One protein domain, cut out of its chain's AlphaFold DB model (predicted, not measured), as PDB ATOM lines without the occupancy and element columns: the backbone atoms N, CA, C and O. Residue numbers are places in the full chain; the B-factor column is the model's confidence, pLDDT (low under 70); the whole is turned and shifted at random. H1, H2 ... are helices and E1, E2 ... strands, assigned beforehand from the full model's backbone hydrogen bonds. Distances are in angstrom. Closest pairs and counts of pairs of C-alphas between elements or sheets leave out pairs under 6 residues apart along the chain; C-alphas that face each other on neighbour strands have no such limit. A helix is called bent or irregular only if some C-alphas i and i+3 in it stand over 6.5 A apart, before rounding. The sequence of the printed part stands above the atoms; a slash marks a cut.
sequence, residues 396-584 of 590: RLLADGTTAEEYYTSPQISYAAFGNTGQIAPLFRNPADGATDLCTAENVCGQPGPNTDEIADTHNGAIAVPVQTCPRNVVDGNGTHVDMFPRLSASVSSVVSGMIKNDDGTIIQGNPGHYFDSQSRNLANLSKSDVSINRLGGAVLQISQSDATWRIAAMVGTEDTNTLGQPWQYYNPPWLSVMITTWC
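Overview. This is residues 396 to 584 of the 590 residues of an uncharacterized protein of Salmonella enterica subsp. enterica serovar Panama (UniProt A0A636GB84). Two strongly twisted sheets, the three strands E2 E12 E6 and the branched sheet E3 E5 E9 E10 E11, lie partly face to face as a sandwich, with H1 on the branched sheet and H2 grazing the other. Loops draw this body out at both ends: residues 467 to 484 reach out past one end, where residues 398 to 403 stick out, and residues 501 to 518 lie at the other end with the small pair E7 E8. The 189 printed residues, under half of them in named elements, hold two helices and twelve strands in the order E1 E2 E3 E4 H1 E5 E6 E7 H2 E8 E9 E10 E11 E12, mostly strand, with neighbour strands antiparallel. The whole is loose, with a radius of gyration of the C-alphas of 20.2 A, and elongated, spanning 71 by 42 by 31 A.

Along the chain. E1, residues 403 to 409, begins at C-alpha 403 (-44.549, 423.191, -24.295) and runs on into E2, 412 to 417, at 74 degrees. E3 is 427 to 429, E4 445 to 447, H1 452 to 456 and E5 463 to 466. E6, 485 to 495, is 29.9 A long and runs on into E7, 498 to 500, at 62 degrees. H2, 519 to 527, is irregular, with C-alphas 520 and 523 8.2 A apart; E8 is 531 to 533. E9, 535 to 546, measures 33.4 A and E10, 549 to 559, 33.0 A. E11 is 567 to 571; E12, 576 to 584, measures 26.1 A and ends at C-alpha 584 (-34.168, 435.165, -35.925).

Arrangement. E9, E10 and E11 form a meander, each strand the antiparallel neighbour of the one before, and two hairpins; N 542 and O 553 are 2.9 A apart, N 556 and O 570 2.8 A. E5 and E11 lie on one side of E10, E9 on the other; N 465 and O 550 are 2.9 A apart. E3 pairs with E11, N 569 to O 427 at 2.7 A. In the other sheet E12 is the inner strand, with N 414 to O 580 at 2.9 A and N 489 to O 581 at 3.0 A. The sheets' facing parts are 10.5 A centre to centre; the closest C-alphas of E6 and E9 are those of Ala 490 and Leu 541, 7.5 A. H1 has a height of 7.3 A over the branched sheet and lies only just over E10, with 3 of its 5 C-alphas on it. H2 only grazes its sheet, with residues 519 to 523. E7 and E8 pair, N 499 to O 532 at 2.9 A. E1 and E4 pair with no named strand; E3 and E4 are near each other. Each O i to N i+4 pair is within hydrogen-bond range in H1, 3 of 5 in H2.

Size, cuts and confidence. The C-alphas of Asn 478 and Asp 504, the two farthest apart, are 71.1 A apart. The printed part has no cut; E3 to E4, E5 to E6 and E7 to H2 are long links. Mean pLDDT of the printed part is 89.7, with residues 510, 512, 563 and 564 under 70.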
ATOM      1  N   ARG A 396     -44.006 427.439 -27.504       85.12
ATOM      2  CA  ARG A 396     -44.467 426.607 -28.621       85.12
ATOM      3  C   ARG A 396     -44.841 425.211 -28.141       85.12
ATOM      4  O   ARG A 396     -44.253 424.702 -27.193       85.12
ATOM      5  N   LEU A 397     -45.791 424.579 -28.821       88.88
ATOM      6  CA  LEU A 397     -46.132 423.172 -28.612       88.88
ATOM      7  C   LEU A 397     -45.220 422.285 -29.466       88.88
ATOM      8  O   LEU A 397     -45.065 422.510 -30.666       88.88
ATOM      9  N   LEU A 398     -44.612 421.287 -28.837       86.06
ATOM     10  CA  LEU A 398     -43.862 420.225 -29.490       86.06
ATOM     11  C   LEU A 398     -44.817 419.135 -30.000       86.06
ATOM     12  O   LEU A 398     -45.984 419.065 -29.615       86.06
ATOM     13  N   ALA A 399     -44.312 418.268 -30.881       84.94
ATOM     14  CA  ALA A 399     -45.100 417.199 -31.501       84.94
ATOM     15  C   ALA A 399     -45.664 416.179 -30.490       84.94
ATOM     16  O   ALA A 399     -46.659 415.520 -30.776       84.94
ATOM     17  N   ASP A 400     -45.050 416.066 -29.310       89.31
ATOM     18  CA  ASP A 400     -45.505 415.228 -28.195       89.31
ATOM     19  C   ASP A 400     -46.548 415.919 -27.289       89.31
ATOM     20  O   ASP A 400     -46.999 415.337 -26.303       89.31
ATOM     21  N   GLY A 401     -46.946 417.153 -27.618       87.25
ATOM     22  CA  GLY A 401     -47.901 417.957 -26.857       87.25
ATOM     23  C   GLY A 401     -47.295 418.728 -25.680       87.25
ATOM     24  O   GLY A 401     -48.030 419.428 -24.983       87.25
ATOM     25  N   THR A 402     -45.983 418.640 -25.447       90.88
ATOM     26  CA  THR A 402     -45.305 419.428 -24.409       90.88
ATOM     27  C   THR A 402     -45.010 420.849 -24.889       90.88
ATOM     28  O   THR A 402     -44.909 421.114 -26.085       90.88
ATOM     29  N   THR A 403     -44.896 421.803 -23.964       89.12
ATOM     30  CA  THR A 403     -44.549 423.191 -24.295       89.12
ATOM     31  C   THR A 403     -43.053 423.426 -24.145       89.12
ATOM     32  O   THR A 403     -42.490 423.120 -23.096       89.12
ATOM     33  N   ALA A 404     -42.432 424.031 -25.152       87.56
ATOM     34  CA  ALA A 404     -41.050 424.488 -25.119       87.56
ATOM     35  C   ALA A 404     -40.988 426.005 -25.283       87.56
ATOM     36  O   ALA A 404     -41.816 426.601 -25.972       87.56
ATOM     37  N   GLU A 405     -39.990 426.627 -24.671       90.06
ATOM     38  CA  GLU A 405     -39.756 428.057 -24.832       90.06
ATOM     39  C   GLU A 405     -39.121 428.350 -26.190       90.06
ATOM     40  O   GLU A 405     -38.312 427.576 -26.711       90.06
ATOM     41  N   GLU A 406     -39.503 429.479 -26.767       91.19
ATOM     42  CA  GLU A 406     -38.958 429.991 -28.013       91.19
ATOM     43  C   GLU A 406     -38.626 431.471 -27.855       91.19
ATOM     44  O   GLU A 406     -39.411 432.255 -27.318       91.19
ATOM     45  N   TYR A 407     -37.457 431.847 -28.359       93.44
ATOM     46  CA  TYR A 407     -36.998 433.225 -28.419       93.44
ATOM     47  C   TYR A 407     -36.983 433.659 -29.874       93.44
ATOM     48  O   TYR A 407     -36.456 432.936 -30.718       93.44
ATOM     49  N   TYR A 408     -37.547 434.824 -30.179       93.94
ATOM     50  CA  TYR A 408     -37.609 435.323 -31.549       93.94
ATOM     51  C   TYR A 408     -37.530 436.847 -31.630       93.94
ATOM     52  O   TYR A 408     -37.956 437.570 -30.727       93.94
ATOM     53  N   THR A 409     -36.968 437.342 -32.731       93.44
ATOM     54  CA  THR A 409     -36.944 438.773 -33.054       93.44
ATOM     55  C   THR A 409     -38.237 439.200 -33.744       93.44
ATOM     56  O   THR A 409     -38.993 438.373 -34.254       93.44
ATOM     57  N   SER A 410     -38.466 440.511 -33.834       90.38
ATOM     58  CA  SER A 410     -39.507 441.037 -34.722       90.38
ATOM     59  C   SER A 410     -39.227 440.623 -36.177       90.38
ATOM     60  O   SER A 410     -38.076 440.730 -36.615       90.38
ATOM     61  N   PRO A 411     -40.242 440.175 -36.936       92.75
ATOM     62  CA  PRO A 411     -40.064 439.828 -38.336       92.75
ATOM     63  C   PRO A 411     -39.915 441.073 -39.217       92.75
ATOM     64  O   PRO A 411     -40.518 442.115 -38.955       92.75
ATOM     65  N   GLN A 412     -39.147 440.935 -40.295       92.75
ATOM     66  CA  GLN A 412     -39.123 441.854 -41.429       92.75
ATOM     67  C   GLN A 412     -39.869 441.217 -42.599       92.75
ATOM     68  O   GLN A 412     -39.691 440.033 -42.881       92.75
ATOM     69  N   ILE A 413     -40.717 442.000 -43.268       95.50
ATOM     70  CA  ILE A 413     -41.547 441.530 -44.379       95.50
ATOM     71  C   ILE A 413     -41.178 442.315 -45.634       95.50
ATOM     72  O   ILE A 413     -41.155 443.546 -45.609       95.50
ATOM     73  N   SER A 414     -40.914 441.611 -46.731       96.19
ATOM     74  CA  SER A 414     -40.628 442.204 -48.038       96.19
ATOM     75  C   SER A 414     -41.393 441.503 -49.159       96.19
ATOM     76  O   SER A 414     -41.780 440.342 -49.052       96.19
ATOM     77  N   TYR A 415     -41.638 442.234 -50.243       97.56
ATOM     78  CA  TYR A 415     -42.276 441.719 -51.448       97.56
ATOM     79  C   TYR A 415     -41.232 441.449 -52.527       97.56
ATOM     80  O   TYR A 415     -40.350 442.283 -52.740       97.56
ATOM     81  N   ALA A 416     -41.365 440.333 -53.240       97.06
ATOM     82  CA  ALA A 416     -40.545 440.036 -54.410       97.06
ATOM     83  C   ALA A 416     -41.319 439.201 -55.438       97.06
ATOM     84  O   ALA A 416     -42.188 438.403 -55.082       97.06
ATOM     85  N   ALA A 417     -40.985 439.376 -56.714       96.12
ATOM     86  CA  ALA A 417     -41.455 438.542 -57.814       96.12
ATOM     87  C   ALA A 417     -40.297 437.716 -58.375       96.12
ATOM     88  O   ALA A 417     -39.136 438.109 -58.250       96.12
ATOM     89  N   PHE A 418     -40.619 436.568 -58.965       96.25
ATOM     90  CA  PHE A 418     -39.633 435.787 -59.708       96.25
ATOM     91  C   PHE A 418     -39.372 436.424 -61.080       96.25
ATOM     92  O   PHE A 418     -40.130 437.284 -61.520       96.25
ATOM     93  N   GLY A 419     -38.287 436.034 -61.746       93.00
ATOM     94  CA  GLY A 419     -37.774 436.774 -62.907       93.00
ATOM     95  C   GLY A 419     -37.357 435.936 -64.111       93.00
ATOM     96  O   GLY A 419     -36.581 436.437 -64.920       93.00
ATOM     97  N   ASN A 420     -37.796 434.679 -64.240       92.75
ATOM     98  CA  ASN A 420     -37.390 433.846 -65.375       92.75
ATOM     99  C   ASN A 420     -38.040 434.356 -66.663       92.75
ATOM    100  O   ASN A 420     -39.248 434.218 -66.878       92.75
ATOM    101  N   THR A 421     -37.211 434.916 -67.533       87.69
ATOM    102  CA  THR A 421     -37.621 435.519 -68.800       87.69
ATOM    103  C   THR A 421     -37.293 434.637 -70.012       87.69
ATOM    104  O   THR A 421     -37.353 435.073 -71.164       87.69
ATOM    105  N   GLY A 422     -36.988 433.360 -69.767       85.00
ATOM    106  CA  GLY A 422     -36.684 432.363 -70.795       85.00
ATOM    107  C   GLY A 422     -35.338 431.664 -70.613       85.00
ATOM    108  O   GLY A 422     -34.881 431.006 -71.541       85.00
ATOM    109  N   GLN A 423     -34.692 431.805 -69.451       90.25
ATOM    110  CA  GLN A 423     -33.461 431.080 -69.129       90.25
ATOM    111  C   GLN A 423     -33.738 429.591 -68.887       90.25
ATOM    112  O   GLN A 423     -32.997 428.746 -69.380       90.25
ATOM    113  N   ILE A 424     -34.846 429.272 -68.209       91.19
ATOM    114  CA  ILE A 424     -35.384 427.906 -68.146       91.19
ATOM    115  C   ILE A 424     -36.667 427.866 -68.971       91.19
ATOM    116  O   ILE A 424     -37.658 428.513 -68.617       91.19
ATOM    117  N   ALA A 425     -36.645 427.103 -70.063       90.12
ATOM    118  CA  ALA A 425     -37.807 426.893 -70.916       90.12
ATOM    119  C   ALA A 425     -38.903 426.086 -70.186       90.12
ATOM    120  O   ALA A 425     -38.594 425.251 -69.329       90.12
ATOM    121  N   PRO A 426     -40.187 426.295 -70.521       90.50
ATOM    122  CA  PRO A 426     -41.266 425.492 -69.963       90.50
ATOM    123  C   PRO A 426     -41.188 424.044 -70.455       90.50
ATOM    124  O   PRO A 426     -40.906 423.775 -71.625       90.50
ATOM    125  N   LEU A 427     -41.485 423.109 -69.556       91.56
ATOM    126  CA  LEU A 427     -41.476 421.670 -69.824       91.56
ATOM    127  C   LEU A 427     -42.845 421.077 -69.514       91.56
ATOM    128  O   LEU A 427     -43.522 421.543 -68.602       91.56
ATOM    129  N   PHE A 428     -43.245 420.018 -70.205       90.75
ATOM    130  CA  PHE A 428     -44.456 419.270 -69.863       90.75
ATOM    131  C   PHE A 428     -44.129 417.814 -69.547       90.75
ATOM    132  O   PHE A 428     -43.072 417.296 -69.909       90.75
ATOM    133  N   ARG A 429     -45.023 417.146 -68.813       87.69
ATOM    134  CA  ARG A 429     -44.844 415.731 -68.458       87.69
ATOM    135  C   ARG A 429     -45.009 414.847 -69.694       87.69
ATOM    136  O   ARG A 429     -45.991 415.006 -70.416       87.69
ATOM    137  N   ASN A 430     -44.111 413.877 -69.880       88.06
ATOM    138  CA  ASN A 430     -44.247 412.891 -70.947       88.06
ATOM    139  C   ASN A 430     -45.598 412.147 -70.836       88.06
ATOM    140  O   ASN A 430     -45.895 411.590 -69.777       88.06
ATOM    141  N   PRO A 431     -46.441 412.153 -71.890       83.12
ATOM    142  CA  PRO A 431     -47.762 411.531 -71.857       83.12
ATOM    143  C   PRO A 431     -47.724 409.997 -71.955       83.12
ATOM    144  O   PRO A 431     -48.775 409.365 -71.849       83.12
ATOM    145  N   ALA A 432     -46.556 409.387 -72.189       84.88
ATOM    146  CA  ALA A 432     -46.411 407.936 -72.206       84.88
ATOM    147  C   ALA A 432     -46.700 407.323 -70.822       84.88
ATOM    148  O   ALA A 432     -46.285 407.845 -69.787       84.88
ATOM    149  N   ASP A 433     -47.410 406.194 -70.805       79.94
ATOM    150  CA  ASP A 433     -47.784 405.524 -69.558       79.94
ATOM    151  C   ASP A 433     -46.539 405.074 -68.770       79.94
ATOM    152  O   ASP A 433     -45.617 404.475 -69.325       79.94
ATOM    153  N   GLY A 434     -46.498 405.399 -67.477       80.56
ATOM    154  CA  GLY A 434     -45.361 405.123 -66.591       80.56
ATOM    155  C   GLY A 434     -44.122 406.011 -66.780       80.56
ATOM    156  O   GLY A 434     -43.128 405.800 -66.083       80.56
ATOM    157  N   ALA A 435     -44.159 407.003 -67.673       83.00
ATOM    158  CA  ALA A 435     -43.042 407.909 -67.920       83.00
ATOM    159  C   ALA A 435     -42.842 408.928 -66.776       83.00
ATOM    160  O   ALA A 435     -43.797 409.511 -66.254       83.00
ATOM    161  N   THR A 436     -41.586 409.150 -66.378       82.00
ATOM    162  CA  THR A 436     -41.198 410.120 -65.331       82.00
ATOM    163  C   THR A 436     -40.375 411.288 -65.868       82.00
ATOM    164  O   THR A 436     -40.028 412.191 -65.112       82.00
ATOM    165  N   ASP A 437     -40.029 411.247 -67.149       90.00
ATOM    166  CA  ASP A 437     -39.278 412.263 -67.870       90.00
ATOM    167  C   ASP A 437     -40.182 413.395 -68.376       90.00
ATOM    168  O   ASP A 437     -41.419 413.326 -68.368       90.00
ATOM    169  N   LEU A 438     -39.535 414.474 -68.803       91.81
ATOM    170  CA  LEU A 438     -40.179 415.672 -69.316       91.81
ATOM    171  C   LEU A 438     -39.929 415.832 -70.817       91.81
ATOM    172  O   LEU A 438     -38.988 415.267 -71.383       91.81
ATOM    173  N   CYS A 439     -40.777 416.632 -71.449       91.12
ATOM    174  CA  CYS A 439     -40.704 416.968 -72.862       91.12
ATOM    175  C   CYS A 439     -40.611 418.491 -73.057       91.12
ATOM    176  O   CYS A 439     -41.177 419.261 -72.274       91.12
ATOM    177  N   THR A 440     -39.889 418.924 -74.094       89.75
ATOM    178  CA  THR A 440     -39.766 420.342 -74.500       89.75
ATOM    179  C   THR A 440     -40.920 420.775 -75.401       89.75
ATOM    180  O   THR A 440     -41.636 419.926 -75.928       89.75
ATOM    181  N   ALA A 441     -41.073 422.080 -75.664       83.69
ATOM    182  CA  ALA A 441     -42.148 422.572 -76.535       83.69
ATOM    183  C   ALA A 441     -42.105 422.038 -77.982       83.69
ATOM    184  O   ALA A 441     -43.138 421.978 -78.643       83.69
ATOM    185  N   GLU A 442     -40.949 421.569 -78.455       85.44
ATOM    186  CA  GLU A 442     -40.785 420.872 -79.739       85.44
ATOM    187  C   GLU A 442     -41.162 419.378 -79.683       85.44
ATOM    188  O   GLU A 442     -40.895 418.638 -80.628       85.44
ATOM    189  N   ASN A 443     -41.781 418.915 -78.590       85.12
ATOM    190  CA  ASN A 443     -42.107 417.511 -78.305       85.12
ATOM    191  C   ASN A 443     -40.879 416.583 -78.218       85.12
ATOM    192  O   ASN A 443     -40.977 415.383 -78.485       85.12
ATOM    193  N   VAL A 444     -39.717 417.110 -77.813       88.31
ATOM    194  CA  VAL A 444     -38.529 416.290 -77.528       88.31
ATOM    195  C   VAL A 444     -38.615 415.772 -76.093       88.31
ATOM    196  O   VAL A 444     -38.403 416.532 -75.150       88.31
ATOM    197  N   CYS A 445     -38.928 414.487 -75.932       89.62
ATOM    198  CA  CYS A 445     -39.033 413.802 -74.636       89.62
ATOM    199  C   CYS A 445     -37.711 413.136 -74.205       89.62
ATOM    200  O   CYS A 445     -36.758 413.071 -74.984       89.62
ATOM    201  N   GLY A 446     -37.638 412.643 -72.966       89.19
ATOM    202  CA  GLY A 446     -36.429 412.081 -72.352       89.19
ATOM    203  C   GLY A 446     -35.637 413.072 -71.494       89.19
ATOM    204  O   GLY A 446     -34.507 412.766 -71.111       89.19
ATOM    205  N   GLN A 447     -36.188 414.256 -71.200       86.81
ATOM    206  CA  GLN A 447     -35.489 415.286 -70.429       86.81
ATOM    207  C   GLN A 447     -35.568 414.995 -68.919       86.81
ATOM    208  O   GLN A 447     -36.662 414.732 -68.413       86.81
ATOM    209  N   PRO A 448     -34.454 415.096 -68.166       82.38
ATOM    210  CA  PRO A 448     -34.446 414.861 -66.718       82.38
ATOM    211  C   PRO A 448     -35.089 415.998 -65.896       82.38
ATOM    212  O   PRO A 448     -35.302 415.831 -64.699       82.38
ATOM    213  N   GLY A 449     -35.423 417.130 -66.527       84.25
ATOM    214  CA  GLY A 449     -35.852 418.358 -65.855       84.25
ATOM    215  C   GLY A 449     -34.689 419.139 -65.227       84.25
ATOM    216  O   GLY A 449     -33.603 418.582 -65.052       84.25
ATOM    217  N   PRO A 450     -34.890 420.432 -64.916       90.75
ATOM    218  CA  PRO A 450     -33.866 421.236 -64.265       90.75
ATOM    219  C   PRO A 450     -33.649 420.751 -62.830       90.75
ATOM    220  O   PRO A 450     -34.595 420.387 -62.123       90.75
ATOM    221  N   ASN A 451     -32.392 420.734 -62.393       90.56
ATOM    222  CA  ASN A 451     -32.056 420.342 -61.023       90.56
ATOM    223  C   ASN A 451     -32.322 421.492 -60.028       90.56
ATOM    224  O   ASN A 451     -32.554 422.635 -60.414       90.56
ATOM    225  N   THR A 452     -32.296 421.203 -58.726       88.38
ATOM    226  CA  THR A 452     -32.641 422.192 -57.689       88.38
ATOM    227  C   THR A 452     -31.713 423.401 -57.657       88.38
ATOM    228  O   THR A 452     -32.184 424.502 -57.387       88.38
ATOM    229  N   ASP A 453     -30.423 423.217 -57.943       89.69
ATOM    230  CA  ASP A 453     -29.436 424.301 -57.916       89.69
ATOM    231  C   ASP A 453     -29.609 425.221 -59.127       89.69
ATOM    232  O   ASP A 453     -29.546 426.441 -58.997       89.69
ATOM    233  N   GLU A 454     -29.927 424.643 -60.285       93.00
ATOM    234  CA  GLU A 454     -30.282 425.372 -61.500       93.00
ATOM    235  C   GLU A 454     -31.540 426.222 -61.286       93.00
ATOM    236  O   GLU A 454     -31.546 427.404 -61.623       93.00
ATOM    237  N   ILE A 455     -32.591 425.674 -60.666       93.62
ATOM    238  CA  ILE A 455     -33.804 426.453 -60.365       93.62
ATOM    239  C   ILE A 455     -33.518 427.510 -59.285       93.62
ATOM    240  O   ILE A 455     -34.130 428.571 -59.301       93.62
ATOM    241  N   ALA A 456     -32.607 427.265 -58.342       93.62
ATOM    242  CA  ALA A 456     -32.258 428.222 -57.288       93.62
ATOM    243  C   ALA A 456     -31.307 429.347 -57.748       93.62
ATOM    244  O   ALA A 456     -31.060 430.291 -56.984       93.62
ATOM    245  N   ASP A 457     -30.790 429.285 -58.977       93.12
ATOM    246  CA  ASP A 457     -29.937 430.328 -59.539       93.12
ATOM    247  C   ASP A 457     -30.743 431.599 -59.863       93.12
ATOM    248  O   ASP A 457     -31.767 431.590 -60.550       93.12
ATOM    249  N   THR A 458     -30.239 432.741 -59.399       92.56
ATOM    250  CA  THR A 458     -30.749 434.074 -59.751       92.56
ATOM    251  C   THR A 458     -30.688 434.374 -61.244       92.56
ATOM    252  O   THR A 458     -31.521 435.140 -61.722       92.56
ATOM    253  N   HIS A 459     -29.745 433.788 -61.990       91.81
ATOM    254  CA  HIS A 459     -29.736 433.902 -63.450       91.81
ATOM    255  C   HIS A 459     -31.019 433.323 -64.060       91.81
ATOM    256  O   HIS A 459     -31.547 433.873 -65.021       91.81
ATOM    257  N   ASN A 460     -31.570 432.286 -63.430       93.62
ATOM    258  CA  ASN A 460     -32.796 431.606 -63.830       93.62
ATOM    259  C   ASN A 460     -34.046 432.168 -63.134       93.62
ATOM    260  O   ASN A 460     -35.071 431.492 -63.034       93.62
ATOM    261  N   GLY A 461     -33.977 433.402 -62.624       92.94
ATOM    262  CA  GLY A 461     -35.124 434.118 -62.070       92.94
ATOM    263  C   GLY A 461     -35.480 433.796 -60.619       92.94
ATOM    264  O   GLY A 461     -36.529 434.255 -60.158       92.94
ATOM    265  N   ALA A 462     -34.658 433.025 -59.901       95.62
ATOM    266  CA  ALA A 462     -34.839 432.788 -58.470       95.62
ATOM    267  C   ALA A 462     -34.659 434.078 -57.657       95.62
ATOM    268  O   ALA A 462     -33.905 434.976 -58.039       95.62
ATOM    269  N   ILE A 463     -35.299 434.153 -56.490       97.00
ATOM    270  CA  ILE A 463     -35.152 435.299 -55.588       97.00
ATOM    271  C   ILE A 463     -33.993 435.036 -54.621       97.00
ATOM    272  O   ILE A 463     -33.906 433.969 -54.013       97.00
ATOM    273  N   ALA A 464     -33.124 436.030 -54.447       95.19
ATOM    274  CA  ALA A 464     -32.029 436.004 -53.485       95.19
ATOM    275  C   ALA A 464     -32.267 437.008 -52.354       95.19
ATOM    276  O   ALA A 464     -32.564 438.177 -52.603       95.19
ATOM    277  N   VAL A 465     -32.086 436.561 -51.113       95.81
ATOM    278  CA  VAL A 465     -32.184 437.404 -49.918       95.81
ATOM    279  C   VAL A 465     -30.934 437.191 -49.067       95.81
ATOM    280  O   VAL A 465     -30.626 436.045 -48.744       95.81
ATOM    281  N   PRO A 466     -30.194 438.244 -48.681       95.06
ATOM    282  CA  PRO A 466     -29.061 438.092 -47.775       95.06
ATOM    283  C   PRO A 466     -29.483 437.441 -46.453       95.06
ATOM    284  O   PRO A 466     -30.528 437.783 -45.895       95.06
ATOM    285  N   VAL A 467     -28.668 436.523 -45.937       94.75
ATOM    286  CA  VAL A 467     -28.894 435.929 -44.614       94.75
ATOM    287  C   VAL A 467     -28.688 437.013 -43.555       94.75
ATOM    288  O   VAL A 467     -27.643 437.658 -43.491       94.75
ATOM    289  N   GLN A 468     -29.707 437.225 -42.728       92.19
ATOM    290  CA  GLN A 468     -29.706 438.224 -41.671       92.19
ATOM    291  C   GLN A 468     -28.738 437.866 -40.536       92.19
ATOM    292  O   GLN A 468     -28.585 436.702 -40.160       92.19
ATOM    293  N   THR A 469     -28.126 438.888 -39.938       91.69
ATOM    294  CA  THR A 469     -27.303 438.726 -38.735       91.69
ATOM    295  C   THR A 469     -28.202 438.601 -37.512       91.69
ATOM    296  O   THR A 469     -28.953 439.524 -37.205       91.69
ATOM    297  N   CYS A 470     -28.098 437.485 -36.793       92.62
ATOM    298  CA  CYS A 470     -28.851 437.285 -35.561       92.62
ATOM    299  C   CYS A 470     -28.127 437.841 -34.322       92.62
ATOM    300  O   CYS A 470     -26.892 437.796 -34.262       92.62
ATOM    301  N   PRO A 471     -28.877 438.338 -33.318       91.25
ATOM    302  CA  PRO A 471     -28.311 438.790 -32.052       91.25
ATOM    303  C   PRO A 471     -27.547 437.664 -31.346       91.25
ATOM    304  O   PRO A 471     -28.034 436.539 -31.264       91.25
ATOM    305  N   ARG A 472     -26.349 437.973 -30.829       85.62
ATOM    306  CA  ARG A 472     -25.437 436.983 -30.215       85.62
ATOM    307  C   ARG A 472     -25.475 436.930 -28.690       85.62
ATOM    308  O   ARG A 472     -24.965 435.990 -28.107       85.62
ATOM    309  N   ASN A 473     -26.041 437.945 -28.043       85.75
ATOM    310  CA  ASN A 473     -26.056 438.057 -26.584       85.75
ATOM    311  C   ASN A 473     -27.470 437.819 -26.045       85.75
ATOM    312  O   ASN A 473     -27.983 438.623 -25.267       85.75
ATOM    313  N   VAL A 474     -28.129 436.760 -26.518       88.69
ATOM    314  CA  VAL A 474     -29.460 436.375 -26.040       88.69
ATOM    315  C   VAL A 474     -29.300 435.392 -24.888       88.69
ATOM    316  O   VAL A 474     -28.528 434.439 -24.982       88.69
ATOM    317  N   VAL A 475     -30.016 435.648 -23.795       88.81
ATOM    318  CA  VAL A 475     -30.022 434.792 -22.607       88.81
ATOM    319  C   VAL A 475     -31.444 434.432 -22.192       88.81
ATOM    320  O   VAL A 475     -32.385 435.191 -22.440       88.81
ATOM    321  N   ASP A 476     -31.593 433.274 -21.560       85.62
ATOM    322  CA  ASP A 476     -32.847 432.819 -20.974       85.62
ATOM    323  C   ASP A 476     -33.161 433.529 -19.640       85.62
ATOM    324  O   ASP A 476     -32.418 434.393 -19.166       85.62
ATOM    325  N   GLY A 477     -34.279 433.157 -19.005       77.25
ATOM    326  CA  GLY A 477     -34.685 433.728 -17.713       77.25
ATOM    327  C   GLY A 477     -33.720 433.452 -16.548       77.25
ATOM    328  O   GLY A 477     -33.830 434.106 -15.514       77.25
ATOM    329  N   ASN A 478     -32.778 432.522 -16.714       83.50
ATOM    330  CA  ASN A 478     -31.747 432.164 -15.740       83.50
ATOM    331  C   ASN A 478     -30.362 432.726 -16.118       83.50
ATOM    332  O   ASN A 478     -29.388 432.472 -15.409       83.50
ATOM    333  N   GLY A 479     -30.259 433.487 -17.215       83.50
ATOM    334  CA  GLY A 479     -29.001 434.043 -17.715       83.50
ATOM    335  C   GLY A 479     -28.167 433.082 -18.572       83.50
ATOM    336  O   GLY A 479     -27.006 433.378 -18.850       83.50
ATOM    337  N   THR A 480     -28.720 431.945 -18.999       89.25
ATOM    338  CA  THR A 480     -28.044 430.975 -19.877       89.25
ATOM    339  C   THR A 480     -28.108 431.433 -21.329       89.25
ATOM    340  O   THR A 480     -29.151 431.894 -21.776       89.25
ATOM    341  N   HIS A 481     -27.020 431.280 -22.086       91.88
ATOM    342  CA  HIS A 481     -26.977 431.635 -23.507       91.88
ATOM    343  C   HIS A 481     -28.007 430.860 -24.351       91.88
ATOM    344  O   HIS A 481     -28.162 429.650 -24.180       91.88
ATOM    345  N   VAL A 482     -28.651 431.553 -25.294       92.88
ATOM    346  CA  VAL A 482     -29.601 430.989 -26.265       92.88
ATOM    347  C   VAL A 482     -29.087 431.233 -27.682       92.88
ATOM    348  O   VAL A 482     -28.929 432.380 -28.102       92.88
ATOM    349  N   ASP A 483     -28.868 430.155 -28.436       93.69
ATOM    350  CA  ASP A 483     -28.488 430.240 -29.847       93.69
ATOM    351  C   ASP A 483     -29.654 430.757 -30.699       93.69
ATOM    352  O   ASP A 483     -30.784 430.280 -30.581       93.69
ATOM    353  N   MET A 484     -29.371 431.715 -31.584       94.50
ATOM    354  CA  MET A 484     -30.357 432.326 -32.477       94.50
ATOM    355  C   MET A 484     -30.010 432.028 -33.938       94.50
ATOM    356  O   MET A 484     -28.951 432.421 -34.429       94.50
ATOM    357  N   PHE A 485     -30.930 431.380 -34.647       94.44
ATOM    358  CA  PHE A 485     -30.785 430.987 -36.047       94.44
ATOM    359  C   PHE A 485     -31.536 431.950 -36.975       94.44
ATOM    360  O   PHE A 485     -32.660 432.347 -36.651       94.44
ATOM    361  N   PRO A 486     -30.971 432.308 -38.144       95.44
ATOM    362  CA  PRO A 486     -31.689 433.069 -39.159       95.44
ATOM    363  C   PRO A 486     -32.798 432.212 -39.770       95.44
ATOM    364  O   PRO A 486     -32.602 431.034 -40.068       95.44
ATOM    365  N   ARG A 487     -33.971 432.809 -39.962       95.62
ATOM    366  CA  ARG A 487     -35.181 432.164 -40.473       95.62
ATOM    367  C   ARG A 487     -35.728 432.900 -41.677       95.62
ATOM    368  O   ARG A 487     -35.695 434.132 -41.722       95.62
ATOM    369  N   LEU A 488     -36.275 432.146 -42.619       96.81
ATOM    370  CA  LEU A 488     -36.996 432.695 -43.757       96.81
ATOM    371  C   LEU A 488     -38.217 431.833 -44.063       96.81
ATOM    372  O   LEU A 488     -38.147 430.605 -44.086       96.81
ATOM    373  N   SER A 489     -39.340 432.487 -44.330       96.81
ATOM    374  CA  SER A 489     -40.512 431.856 -44.928       96.81
ATOM    375  C   SER A 489     -41.026 432.710 -46.079       96.81
ATOM    376  O   SER A 489     -40.893 433.935 -46.061       96.81
ATOM    377  N   ALA A 490     -41.603 432.062 -47.085       96.56
ATOM    378  CA  ALA A 490     -42.196 432.713 -48.240       96.56
ATOM    379  C   ALA A 490     -43.658 432.282 -48.363       96.56
ATOM    380  O   ALA A 490     -43.973 431.095 -48.318       96.56
ATOM    381  N   SER A 491     -44.550 433.254 -48.519       97.12
ATOM    382  CA  SER A 491     -45.975 433.031 -48.775       97.12
ATOM    383  C   SER A 491     -46.333 433.593 -50.140       97.12
ATOM    384  O   SER A 491     -45.886 434.685 -50.482       97.12
ATOM    385  N   VAL A 492     -47.142 432.882 -50.927       96.94
ATOM    386  CA  VAL A 492     -47.597 433.384 -52.234       96.94
ATOM    387  C   VAL A 492     -48.388 434.682 -52.042       96.94
ATOM    388  O   VAL A 492     -49.342 434.724 -51.269       96.94
ATOM    389  N   SER A 493     -47.984 435.737 -52.750       96.69
ATOM    390  CA  SER A 493     -48.681 437.028 -52.803       96.69
ATOM    391  C   SER A 493     -49.609 437.100 -54.011       96.69
ATOM    392  O   SER A 493     -50.785 437.443 -53.894       96.69
ATOM    393  N   SER A 494     -49.103 436.767 -55.197       95.12
ATOM    394  CA  SER A 494     -49.891 436.696 -56.428       95.12
ATOM    395  C   SER A 494     -49.358 435.578 -57.310       95.12
ATOM    396  O   SER A 494     -48.150 435.423 -57.456       95.12
ATOM    397  N   VAL A 495     -50.256 434.800 -57.908       95.19
ATOM    398  CA  VAL A 495     -49.913 433.751 -58.870       95.19
ATOM    399  C   VAL A 495     -51.006 433.656 -59.919       95.19
ATOM    400  O   VAL A 495     -52.191 433.720 -59.588       95.19
ATOM    401  N   VAL A 496     -50.614 433.489 -61.177       93.06
ATOM    402  CA  VAL A 496     -51.526 433.084 -62.248       93.06
ATOM    403  C   VAL A 496     -50.921 431.945 -63.062       93.06
ATOM    404  O   VAL A 496     -49.716 431.725 -63.079       93.06
ATOM    405  N   SER A 497     -51.783 431.217 -63.755       91.81
ATOM    406  CA  SER A 497     -51.478 430.166 -64.728       91.81
ATOM    407  C   SER A 497     -51.086 430.771 -66.084       91.81
ATOM    408  O   SER A 497     -51.757 430.557 -67.101       91.81
ATOM    409  N   GLY A 498     -50.044 431.603 -66.075       88.38
ATOM    410  CA  GLY A 498     -49.594 432.345 -67.248       88.38
ATOM    411  C   GLY A 498     -48.995 431.443 -68.327       88.38
ATOM    412  O   GLY A 498     -48.189 430.568 -68.019       88.38
ATOM    413  N   MET A 499     -49.384 431.660 -69.585       87.56
ATOM    414  CA  MET A 499     -48.745 431.072 -70.768       87.56
ATOM    415  C   MET A 499     -48.739 432.084 -71.909       87.56
ATOM    416  O   MET A 499     -49.761 432.724 -72.165       87.56
ATOM    417  N   ILE A 500     -47.634 432.175 -72.641       86.06
ATOM    418  CA  ILE A 500     -47.545 432.983 -73.859       86.06
ATOM    419  C   ILE A 500     -47.673 432.043 -75.058       86.06
ATOM    420  O   ILE A 500     -47.048 430.979 -75.087       86.06
ATOM    421  N   LYS A 501     -48.519 432.412 -76.023       85.25
ATOM    422  CA  LYS A 501     -48.837 431.591 -77.194       85.25
ATOM    423  C   LYS A 501     -48.713 432.423 -78.471       85.25
ATOM    424  O   LYS A 501     -49.048 433.604 -78.461       85.25
ATOM    425  N   ASN A 502     -48.247 431.802 -79.549       82.56
ATOM    426  CA  ASN A 502     -48.354 432.344 -80.901       82.56
ATOM    427  C   ASN A 502     -49.828 432.368 -81.345       82.56
ATOM    428  O   ASN A 502     -50.679 431.699 -80.751       82.56
ATOM    429  N   ASP A 503     -50.122 433.070 -82.441       80.88
ATOM    430  CA  ASP A 503     -51.470 433.130 -83.033       80.88
ATOM    431  C   ASP A 503     -52.027 431.744 -83.422       80.88
ATOM    432  O   ASP A 503     -53.241 431.548 -83.470       80.88
ATOM    433  N   ASP A 504     -51.149 430.768 -83.679       79.31
ATOM    434  CA  ASP A 504     -51.504 429.375 -83.981       79.31
ATOM    435  C   ASP A 504     -51.758 428.508 -82.728       79.31
ATOM    436  O   ASP A 504     -52.079 427.324 -82.844       79.31
ATOM    437  N   GLY A 505     -51.637 429.088 -81.529       76.56
ATOM    438  CA  GLY A 505     -51.843 428.419 -80.245       76.56
ATOM    439  C   GLY A 505     -50.631 427.648 -79.717       76.56
ATOM    440  O   GLY A 505     -50.715 427.097 -78.617       76.56
ATOM    441  N   THR A 506     -49.507 427.616 -80.442       79.94
ATOM    442  CA  THR A 506     -48.251 427.021 -79.955       79.94
ATOM    443  C   THR A 506     -47.610 427.895 -78.879       79.94
ATOM    444  O   THR A 506     -47.745 429.116 -78.892       79.94
ATOM    445  N   ILE A 507     -46.911 427.287 -77.919       83.94
ATOM    446  CA  ILE A 507     -46.292 428.029 -76.812       83.94
ATOM    447  C   ILE A 507     -45.007 428.707 -77.256       83.94
ATOM    448  O   ILE A 507     -44.160 428.106 -77.915       83.94
ATOM    449  N   ILE A 508     -44.840 429.945 -76.806       83.06
ATOM    450  CA  ILE A 508     -43.581 430.669 -76.913       83.06
ATOM    451  C   ILE A 508     -42.731 430.313 -75.685       83.06
ATOM    452  O   ILE A 508     -43.155 430.499 -74.546       83.06
ATOM    453  N   GLN A 509     -41.533 429.765 -75.918       76.38
ATOM    454  CA  GLN A 509     -40.624 429.339 -74.843       76.38
ATOM    455  C   GLN A 509     -40.017 430.510 -74.065       76.38
ATOM    456  O   GLN A 509     -39.772 430.396 -72.865       76.38
ATOM    457  N   GLY A 510     -39.755 431.622 -74.754       69.69
ATOM    458  CA  GLY A 510     -39.251 432.848 -74.148       69.69
ATOM    459  C   GLY A 510     -40.364 433.654 -73.484       69.69
ATOM    460  O   GLY A 510     -41.515 433.620 -73.914       69.69
ATOM    461  N   ASN A 511     -40.011 434.419 -72.457       71.38
ATOM    462  CA  ASN A 511     -40.950 435.286 -71.764       71.38
ATOM    463  C   ASN A 511     -40.300 436.645 -71.474       71.38
ATOM    464  O   ASN A 511     -39.657 436.802 -70.446       71.38
ATOM    465  N   PRO A 512     -40.460 437.663 -72.328       68.88
ATOM    466  CA  PRO A 512     -39.784 438.944 -72.123       68.88
ATOM    467  C   PRO A 512     -40.373 439.787 -70.974       68.88
ATOM    468  O   PRO A 512     -39.899 440.898 -70.733       68.88
ATOM    469  N   GLY A 513     -41.443 439.337 -70.311       74.50
ATOM    470  CA  GLY A 513     -42.260 440.191 -69.461       74.50
ATOM    471  C   GLY A 513     -41.932 440.171 -67.969       74.50
ATOM    472  O   GLY A 513     -41.572 439.158 -67.382       74.50
ATOM    473  N   HIS A 514     -42.162 441.328 -67.348       83.38
ATOM    474  CA  HIS A 514     -42.076 441.577 -65.912       83.38
ATOM    475  C   HIS A 514     -43.461 441.980 -65.400       83.38
ATOM    476  O   HIS A 514     -43.888 443.129 -65.555       83.38
ATOM    477  N   TYR A 515     -44.216 441.027 -64.854       89.88
ATOM    478  CA  TYR A 515     -45.645 441.234 -64.598       89.88
ATOM    479  C   TYR A 515     -45.919 441.614 -63.148       89.88
ATOM    480  O   TYR A 515     -46.671 442.564 -62.898       89.88
ATOM    481  N   PHE A 516     -45.291 440.914 -62.199       94.81
ATOM    482  CA  PHE A 516     -45.548 441.089 -60.768       94.81
ATOM    483  C   PHE A 516     -44.460 441.846 -59.999       94.81
ATOM    484  O   PHE A 516     -44.539 441.936 -58.780       94.81
ATOM    485  N   ASP A 517     -43.498 442.479 -60.665       91.31
ATOM    486  CA  ASP A 517     -42.410 443.233 -60.014       91.31
ATOM    487  C   ASP A 517     -42.896 444.348 -59.071       91.31
ATOM    488  O   ASP A 517     -42.221 444.706 -58.109       91.31
ATOM    489  N   SER A 518     -44.091 444.899 -59.313       92.94
ATOM    490  CA  SER A 518     -44.693 445.931 -58.469       92.94
ATOM    491  C   SER A 518     -46.063 445.501 -57.974       92.94
ATOM    492  O   SER A 518     -47.040 445.573 -58.719       92.94
ATOM    493  N   GLN A 519     -46.149 445.170 -56.681       92.94
ATOM    494  CA  GLN A 519     -47.378 444.714 -56.024       92.94
ATOM    495  C   GLN A 519     -48.592 445.610 -56.329       92.94
ATOM    496  O   GLN A 519     -49.681 445.119 -56.611       92.94
ATOM    497  N   SER A 520     -48.398 446.933 -56.334       94.88
ATOM    498  CA  SER A 520     -49.461 447.915 -56.608       94.88
ATOM    499  C   SER A 520     -49.992 447.897 -58.051       94.88
ATOM    500  O   SER A 520     -51.050 448.461 -58.324       94.88
ATOM    501  N   ARG A 521     -49.270 447.266 -58.986       93.00
ATOM    502  CA  ARG A 521     -49.562 447.266 -60.425       93.00
ATOM    503  C   ARG A 521     -49.739 445.873 -61.030       93.00
ATOM    504  O   ARG A 521     -49.981 445.809 -62.232       93.00
ATOM    505  N   ASN A 522     -49.699 444.797 -60.237       92.75
ATOM    506  CA  ASN A 522     -49.797 443.409 -60.716       92.75
ATOM    507  C   ASN A 522     -50.933 443.210 -61.734       92.75
ATOM    508  O   ASN A 522     -50.695 442.779 -62.858       92.75
ATOM    509  N   LEU A 523     -52.163 443.601 -61.376       90.31
ATOM    510  CA  LEU A 523     -53.326 443.446 -62.255       90.31
ATOM    511  C   LEU A 523     -53.238 444.326 -63.512       90.31
ATOM    512  O   LEU A 523     -53.586 443.886 -64.604       90.31
ATOM    513  N   ALA A 524     -52.753 445.562 -63.373       90.69
ATOM    514  CA  ALA A 524     -52.641 446.496 -64.490       90.69
ATOM    515  C   ALA A 524     -51.592 446.040 -65.515       90.69
ATOM    516  O   ALA A 524     -51.826 446.155 -66.717       90.69
ATOM    517  N   ASN A 525     -50.459 445.515 -65.050       90.00
ATOM    518  CA  ASN A 525     -49.404 444.986 -65.910       90.00
ATOM    519  C   ASN A 525     -49.850 443.686 -66.586       90.00
ATOM    520  O   ASN A 525     -49.699 443.558 -67.797       90.00
ATOM    521  N   LEU A 526     -50.484 442.777 -65.836       89.06
ATOM    522  CA  LEU A 526     -51.013 441.532 -66.390       89.06
ATOM    523  C   LEU A 526     -52.099 441.793 -67.447       89.06
ATOM    524  O   LEU A 526     -52.060 441.208 -68.522       89.06
ATOM    525  N   SER A 527     -53.022 442.730 -67.204       87.69
ATOM    526  CA  SER A 527     -54.107 443.053 -68.151       87.69
ATOM    527  C   SER A 527     -53.639 443.609 -69.501       87.69
ATOM    528  O   SER A 527     -54.392 443.583 -70.468       87.69
ATOM    529  N   LYS A 528     -52.414 444.145 -69.559       86.38
ATOM    530  CA  LYS A 528     -51.802 444.716 -70.769       86.38
ATOM    531  C   LYS A 528     -50.776 443.776 -71.403       86.38
ATOM    532  O   LYS A 528     -50.073 444.194 -72.319       86.38
ATOM    533  N   SER A 529     -50.653 442.562 -70.874       86.06
ATOM    534  CA  SER A 529     -49.697 441.571 -71.349       86.06
ATOM    535  C   SER A 529     -50.297 440.639 -72.395       86.06
ATOM    536  O   SER A 529     -51.511 440.548 -72.563       86.06
ATOM    537  N   ASP A 530     -49.404 439.928 -73.062       84.50
ATOM    538  CA  ASP A 530     -49.632 438.796 -73.956       84.50
ATOM    539  C   ASP A 530     -49.805 437.457 -73.210       84.50
ATOM    540  O   ASP A 530     -49.944 436.400 -73.826       84.50
ATOM    541  N   VAL A 531     -49.820 437.481 -71.872       87.81
ATOM    542  CA  VAL A 531     -49.967 436.284 -71.044       87.81
ATOM    543  C   VAL A 531     -51.429 435.847 -71.010       87.81
ATOM    544  O   VAL A 531     -52.295 436.513 -70.441       87.81
ATOM    545  N   SER A 532     -51.697 434.665 -71.555       86.88
ATOM    546  CA  SER A 532     -52.972 433.972 -71.374       86.88
ATOM    547  C   SER A 532     -53.060 433.346 -69.978       86.88
ATOM    548  O   SER A 532     -52.077 432.809 -69.465       86.88
ATOM    549  N   ILE A 533     -54.243 433.398 -69.363       88.75
ATOM    550  CA  ILE A 533     -54.531 432.769 -68.066       88.75
ATOM    551  C   ILE A 533     -55.230 431.433 -68.322       88.75
ATOM    552  O   ILE A 533     -56.282 431.400 -68.960       88.75
ATOM    553  N   ASN A 534     -54.658 430.341 -67.818       90.06
ATOM    554  CA  ASN A 534     -55.107 428.973 -68.104       90.06
ATOM    555  C   ASN A 534     -55.544 428.251 -66.810       90.06
ATOM    556  O   ASN A 534     -55.895 428.903 -65.823       90.06
ATOM    557  N   ARG A 535     -55.540 426.915 -66.756       91.12
ATOM    558  CA  ARG A 535     -55.835 426.192 -65.505       91.12
ATOM    559  C   ARG A 535     -54.590 426.095 -64.629       91.12
ATOM    560  O   ARG A 535     -53.535 425.678 -65.093       91.12
ATOM    561  N   LEU A 536     -54.713 426.491 -63.364       93.75
ATOM    562  CA  LEU A 536     -53.623 426.426 -62.390       93.75
ATOM    563  C   LEU A 536     -53.581 425.036 -61.743       93.75
ATOM    564  O   LEU A 536     -54.523 424.649 -61.056       93.75
ATOM    565  N   GLY A 537     -52.479 424.316 -61.934       89.81
ATOM    566  CA  GLY A 537     -52.209 423.034 -61.274       89.81
ATOM    567  C   GLY A 537     -51.645 423.186 -59.857       89.81
ATOM    568  O   GLY A 537     -51.776 422.281 -59.039       89.81
ATOM    569  N   GLY A 538     -51.044 424.339 -59.550       93.25
ATOM    570  CA  GLY A 538     -50.495 424.674 -58.237       93.25
ATOM    571  C   GLY A 538     -49.185 425.450 -58.342       93.25
ATOM    572  O   GLY A 538     -48.650 425.636 -59.435       93.25
ATOM    573  N   ALA A 539     -48.673 425.898 -57.197       94.88
ATOM    574  CA  ALA A 539     -47.352 426.502 -57.083       94.88
ATOM    575  C   ALA A 539     -46.574 425.820 -55.957       94.88
ATOM    576  O   ALA A 539     -47.114 425.591 -54.873       94.88
ATOM    577  N   VAL A 540     -45.310 425.509 -56.217       94.81
ATOM    578  CA  VAL A 540     -44.374 424.946 -55.245       94.81
ATOM    579  C   VAL A 540     -43.297 425.985 -54.990       94.81
ATOM    580  O   VAL A 540     -42.747 426.534 -55.940       94.81
ATOM    581  N   LEU A 541     -43.011 426.249 -53.717       95.94
ATOM    582  CA  LEU A 541     -41.913 427.104 -53.280       95.94
ATOM    583  C   LEU A 541     -40.891 426.240 -52.555       95.94
ATOM    584  O   LEU A 541     -41.256 425.440 -51.693       95.94
ATOM    585  N   GLN A 542     -39.619 426.441 -52.864       94.75
ATOM    586  CA  GLN A 542     -38.515 425.822 -52.151       94.75
ATOM    587  C   GLN A 542     -37.544 426.907 -51.704       94.75
ATOM    588  O   GLN A 542     -37.181 427.793 -52.476       94.75
ATOM    589  N   ILE A 543     -37.147 426.836 -50.438       95.12
ATOM    590  CA  ILE A 543     -36.178 427.747 -49.842       95.12
ATOM    591  C   ILE A 543     -34.935 426.928 -49.530       95.12
ATOM    592  O   ILE A 543     -35.025 425.900 -48.862       95.12
ATOM    593  N   SER A 544     -33.785 427.387 -49.999       92.25
ATOM    594  CA  SER A 544     -32.486 426.821 -49.652       92.25
ATOM    595  C   SER A 544     -31.543 427.922 -49.188       92.25
ATOM    596  O   SER A 544     -31.734 429.106 -49.475       92.25
ATOM    597  N   GLN A 545     -30.524 427.538 -48.430       88.62
ATOM    598  CA  GLN A 545     -29.441 428.431 -48.053       88.62
ATOM    599  C   GLN A 545     -28.196 428.049 -48.850       88.62
ATOM    600  O   GLN A 545     -27.775 426.895 -48.814       88.62
ATOM    601  N   SER A 546     -27.603 429.019 -49.539       82.94
ATOM    602  CA  SER A 546     -26.298 428.886 -50.188       82.94
ATOM    603  C   SER A 546     -25.395 429.985 -49.646       82.94
ATOM    604  O   SER A 546     -25.657 431.173 -49.856       82.94
ATOM    605  N   ASP A 547     -24.348 429.600 -48.921       83.00
ATOM    606  CA  ASP A 547     -23.433 430.513 -48.231       83.00
ATOM    607  C   ASP A 547     -24.177 431.538 -47.342       83.00
ATOM    608  O   ASP A 547     -24.914 431.183 -46.417       83.00
ATOM    609  N   ALA A 548     -23.994 432.829 -47.630       89.69
ATOM    610  CA  ALA A 548     -24.609 433.955 -46.935       89.69
ATOM    611  C   ALA A 548     -25.915 434.441 -47.597       89.69
ATOM    612  O   ALA A 548     -26.339 435.573 -47.358       89.69
ATOM    613  N   THR A 549     -26.548 433.627 -48.452       93.56
ATOM    614  CA  THR A 549     -27.759 434.005 -49.200       93.56
ATOM    615  C   THR A 549     -28.838 432.928 -49.112       93.56
ATOM    616  O   THR A 549     -28.597 431.753 -49.384       93.56
ATOM    617  N   TRP A 550     -30.060 433.338 -48.793       95.81
ATOM    618  CA  TRP A 550     -31.259 432.538 -49.003       95.81
ATOM    619  C   TRP A 550     -31.663 432.578 -50.474       95.81
ATOM    620  O   TRP A 550     -31.770 433.656 -51.064       95.81
ATOM    621  N   ARG A 551     -31.926 431.410 -51.052       95.56
ATOM    622  CA  ARG A 551     -32.474 431.245 -52.396       95.56
ATOM    623  C   ARG A 551     -33.910 430.769 -52.286       95.56
ATOM    624  O   ARG A 551     -34.195 429.807 -51.577       95.56
ATOM    625  N   ILE A 552     -34.808 431.459 -52.973       96.88
ATOM    626  CA  ILE A 552     -36.210 431.074 -53.085       96.88
ATOM    627  C   ILE A 552     -36.437 430.717 -54.545       96.88
ATOM    628  O   ILE A 552     -36.292 431.565 -55.427       96.88
ATOM    629  N   ALA A 553     -36.770 429.456 -54.770       96.81
ATOM    630  CA  ALA A 553     -37.074 428.857 -56.057       96.81
ATOM    631  C   ALA A 553     -38.559 428.500 -56.114       96.81
ATOM    632  O   ALA A 553     -39.183 428.219 -55.083       96.81
ATOM    633  N   ALA A 554     -39.126 428.486 -57.315       96.38
ATOM    634  CA  ALA A 554     -40.516 428.123 -57.500       96.38
ATOM    635  C   ALA A 554     -40.797 427.374 -58.795       96.38
ATOM    636  O   ALA A 554     -40.109 427.540 -59.802       96.38
ATOM    637  N   MET A 555     -41.884 426.609 -58.774       94.56
ATOM    638  CA  MET A 555     -42.492 426.009 -59.956       94.56
ATOM    639  C   MET A 555     -43.997 426.267 -59.945       94.56
ATOM    640  O   MET A 555     -44.644 426.133 -58.908       94.56
ATOM    641  N   VAL A 556     -44.550 426.644 -61.096       95.06
ATOM    642  CA  VAL A 556     -45.990 426.810 -61.319       95.06
ATOM    643  C   VAL A 556     -46.440 425.809 -62.371       95.06
ATOM    644  O   VAL A 556     -45.923 425.796 -63.490       95.06
ATOM    645  N   GLY A 557     -47.413 424.980 -62.006       93.31
ATOM    646  CA  GLY A 557     -48.071 424.062 -62.924       93.31
ATOM    647  C   GLY A 557     -49.214 424.760 -63.651       93.31
ATOM    648  O   GLY A 557     -50.101 425.323 -63.003       93.31
ATOM    649  N   THR A 558     -49.227 424.682 -64.976       91.88
ATOM    650  CA  THR A 558     -50.241 425.313 -65.821       91.88
ATOM    651  C   THR A 558     -50.722 424.352 -66.903       91.88
ATOM    652  O   THR A 558     -49.919 423.806 -67.645       91.88
ATOM    653  N   GLU A 559     -52.030 424.165 -67.044       90.00
ATOM    654  CA  GLU A 559     -52.626 423.312 -68.081       90.00
ATOM    655  C   GLU A 559     -53.340 424.167 -69.136       90.00
ATOM    656  O   GLU A 559     -54.230 424.955 -68.797       90.00
ATOM    657  N   ASP A 560     -52.981 423.977 -70.411       84.00
ATOM    658  CA  ASP A 560     -53.732 424.529 -71.544       84.00
ATOM    659  C   ASP A 560     -54.998 423.697 -71.797       84.00
ATOM    660  O   ASP A 560     -54.925 422.490 -71.998       84.00
ATOM    661  N   THR A 561     -56.165 424.339 -71.816       76.56
ATOM    662  CA  THR A 561     -57.463 423.669 -71.992       76.56
ATOM    663  C   THR A 561     -57.814 423.337 -73.443       76.56
ATOM    664  O   THR A 561     -58.890 422.795 -73.701       76.56
ATOM    665  N   ASN A 562     -56.959 423.697 -74.398       76.69
ATOM    666  CA  ASN A 562     -57.149 423.346 -75.801       76.69
ATOM    667  C   ASN A 562     -57.070 421.823 -76.022       76.69
ATOM    668  O   ASN A 562     -56.452 421.095 -75.253       76.69
ATOM    669  N   THR A 563     -57.658 421.319 -77.110       64.62
ATOM    670  CA  THR A 563     -57.715 419.873 -77.423       64.62
ATOM    671  C   THR A 563     -56.350 419.210 -77.647       64.62
ATOM    672  O   THR A 563     -56.266 417.987 -77.636       64.62
ATOM    673  N   LEU A 564     -55.296 420.005 -77.854       65.56
ATOM    674  CA  LEU A 564     -53.892 419.575 -77.949       65.56
ATOM    675  C   LEU A 564     -53.051 420.070 -76.754       65.56
ATOM    676  O   LEU A 564     -51.824 420.036 -76.802       65.56
ATOM    677  N   GLY A 565     -53.706 420.585 -75.713       75.44
ATOM    678  CA  GLY A 565     -53.068 421.169 -74.545       75.44
ATOM    679  C   GLY A 565     -52.343 420.136 -73.686       75.44
ATOM    680  O   GLY A 565     -52.713 418.965 -73.626       75.44
ATOM    681  N   GLN A 566     -51.280 420.587 -73.029       84.56
ATOM    682  CA  GLN A 566     -50.415 419.772 -72.178       84.56
ATOM    683  C   GLN A 566     -50.289 420.424 -70.787       84.56
ATOM    684  O   GLN A 566     -50.511 421.633 -70.657       84.56
ATOM    685  N   PRO A 567     -49.958 419.654 -69.734       87.88
ATOM    686  CA  PRO A 567     -49.662 420.192 -68.411       87.88
ATOM    687  C   PRO A 567     -48.206 420.676 -68.342       87.88
ATOM    688  O   PRO A 567     -47.270 419.879 -68.232       87.88
ATOM    689  N   TRP A 568     -48.028 421.990 -68.383       90.50
ATOM    690  CA  TRP A 568     -46.746 422.687 -68.365       90.50
ATOM    691  C   TRP A 568     -46.258 422.982 -66.953       90.50
ATOM    692  O   TRP A 568     -47.035 423.235 -66.032       90.50
ATOM    693  N   GLN A 569     -44.943 423.002 -66.810       92.12
ATOM    694  CA  GLN A 569     -44.200 423.384 -65.624       92.12
ATOM    695  C   GLN A 569     -43.361 424.606 -65.977       92.12
ATOM    696  O   GLN A 569     -42.490 424.547 -66.848       92.12
ATOM    697  N   TYR A 570     -43.640 425.713 -65.297       93.06
ATOM    698  CA  TYR A 570     -42.878 426.950 -65.401       93.06
ATOM    699  C   TYR A 570     -42.040 427.134 -64.144       93.06
ATOM    700  O   TYR A 570     -42.579 427.128 -63.038       93.06
ATOM    701  N   TYR A 571     -40.738 427.336 -64.306       94.69
ATOM    702  CA  TYR A 571     -39.809 427.550 -63.199       94.69
ATOM    703  C   TYR A 571     -39.550 429.044 -63.013       94.69
ATOM    704  O   TYR A 571     -39.329 429.753 -63.991       94.69
ATOM    705  N   ASN A 572     -39.624 429.528 -61.771       95.25
ATOM    706  CA  ASN A 572     -39.455 430.935 -61.389       95.25
ATOM    707  C   ASN A 572     -40.189 431.963 -62.290       95.25
ATOM    708  O   ASN A 572     -39.584 432.957 -62.706       95.25
ATOM    709  N   PRO A 573     -41.476 431.768 -62.631       93.81
ATOM    710  CA  PRO A 573     -42.132 432.628 -63.609       93.81
ATOM    711  C   PRO A 573     -42.432 434.040 -63.064       93.81
ATOM    712  O   PRO A 573     -42.861 434.172 -61.918       93.81
ATOM    713  N   PRO A 574     -42.359 435.100 -63.890       92.81
ATOM    714  CA  PRO A 574     -42.566 436.496 -63.478       92.81
ATOM    715  C   PRO A 574     -44.027 436.889 -63.224       92.81
ATOM    716  O   PRO A 574     -44.341 438.038 -62.905       92.81
ATOM    717  N   TRP A 575     -44.934 435.922 -63.340       92.50
ATOM    718  CA  TRP A 575     -46.324 435.984 -62.896       92.50
ATOM    719  C   TRP A 575     -46.558 435.165 -61.613       92.50
ATOM    720  O   TRP A 575     -47.666 434.699 -61.337       92.50
ATOM    721  N   LEU A 576     -45.500 434.991 -60.822       95.19
ATOM    722  CA  LEU A 576     -45.534 434.541 -59.440       95.19
ATOM    723  C   LEU A 576     -44.778 435.556 -58.573       95.19
ATOM    724  O   LEU A 576     -43.677 435.995 -58.909       95.19
ATOM    725  N   SER A 577     -45.361 435.916 -57.437       97.19
ATOM    726  CA  SER A 577     -44.727 436.758 -56.428       97.19
ATOM    727  C   SER A 577     -45.041 436.291 -55.016       97.19
ATOM    728  O   SER A 577     -46.038 435.606 -54.770       97.19
ATOM    729  N   VAL A 578     -44.174 436.660 -54.077       97.94
ATOM    730  CA  VAL A 578     -44.184 436.189 -52.693       97.94
ATOM    731  C   VAL A 578     -44.014 437.334 -51.696       97.94
ATOM    732  O   VAL A 578     -43.397 438.360 -51.987       97.94
ATOM    733  N   MET A 579     -44.567 437.132 -50.502       97.94
ATOM    734  CA  MET A 579     -44.199 437.843 -49.282       97.94
ATOM    735  C   MET A 579     -43.132 437.038 -48.560       97.94
ATOM    736  O   MET A 579     -43.368 435.895 -48.164       97.94
ATOM    737  N   ILE A 580     -41.968 437.640 -48.389       97.75
ATOM    738  CA  ILE A 580     -40.821 437.061 -47.708       97.75
ATOM    739  C   ILE A 580     -40.832 437.587 -46.285       97.75
ATOM    740  O   ILE A 580     -40.863 438.793 -46.068       97.75
ATOM    741  N   THR A 581     -40.806 436.679 -45.318       97.69
ATOM    742  CA  THR A 581     -40.708 437.013 -43.897       97.69
ATOM    743  C   THR A 581     -39.379 436.499 -43.367       97.69
ATOM    744  O   THR A 581     -39.122 435.297 -43.443       97.69
ATOM    745  N   THR A 582     -38.543 437.385 -42.826       96.44
ATOM    746  CA  THR A 582     -37.259 437.039 -42.199       96.44
ATOM    747  C   THR A 582     -37.246 437.430 -40.727       96.44
ATOM    748  O   THR A 582     -37.750 438.483 -40.338       96.44
ATOM    749  N   TRP A 583     -36.698 436.567 -39.877       94.94
ATOM    750  CA  TRP A 583     -36.537 436.813 -38.438       94.94
ATOM    751  C   TRP A 583     -35.430 435.919 -37.877       94.94
ATOM    752  O   TRP A 583     -34.928 435.048 -38.580       94.94
ATOM    753  N   CYS A 584     -35.027 436.112 -36.629       95.44
ATOM    754  CA  CYS A 584     -34.168 435.165 -35.925       95.44
ATOM    755  C   CYS A 584     -34.986 434.424 -34.873       95.44
ATOM    756  O   CYS A 584     -35.822 435.039 -34.211       95.44
TER     757      CYS A 584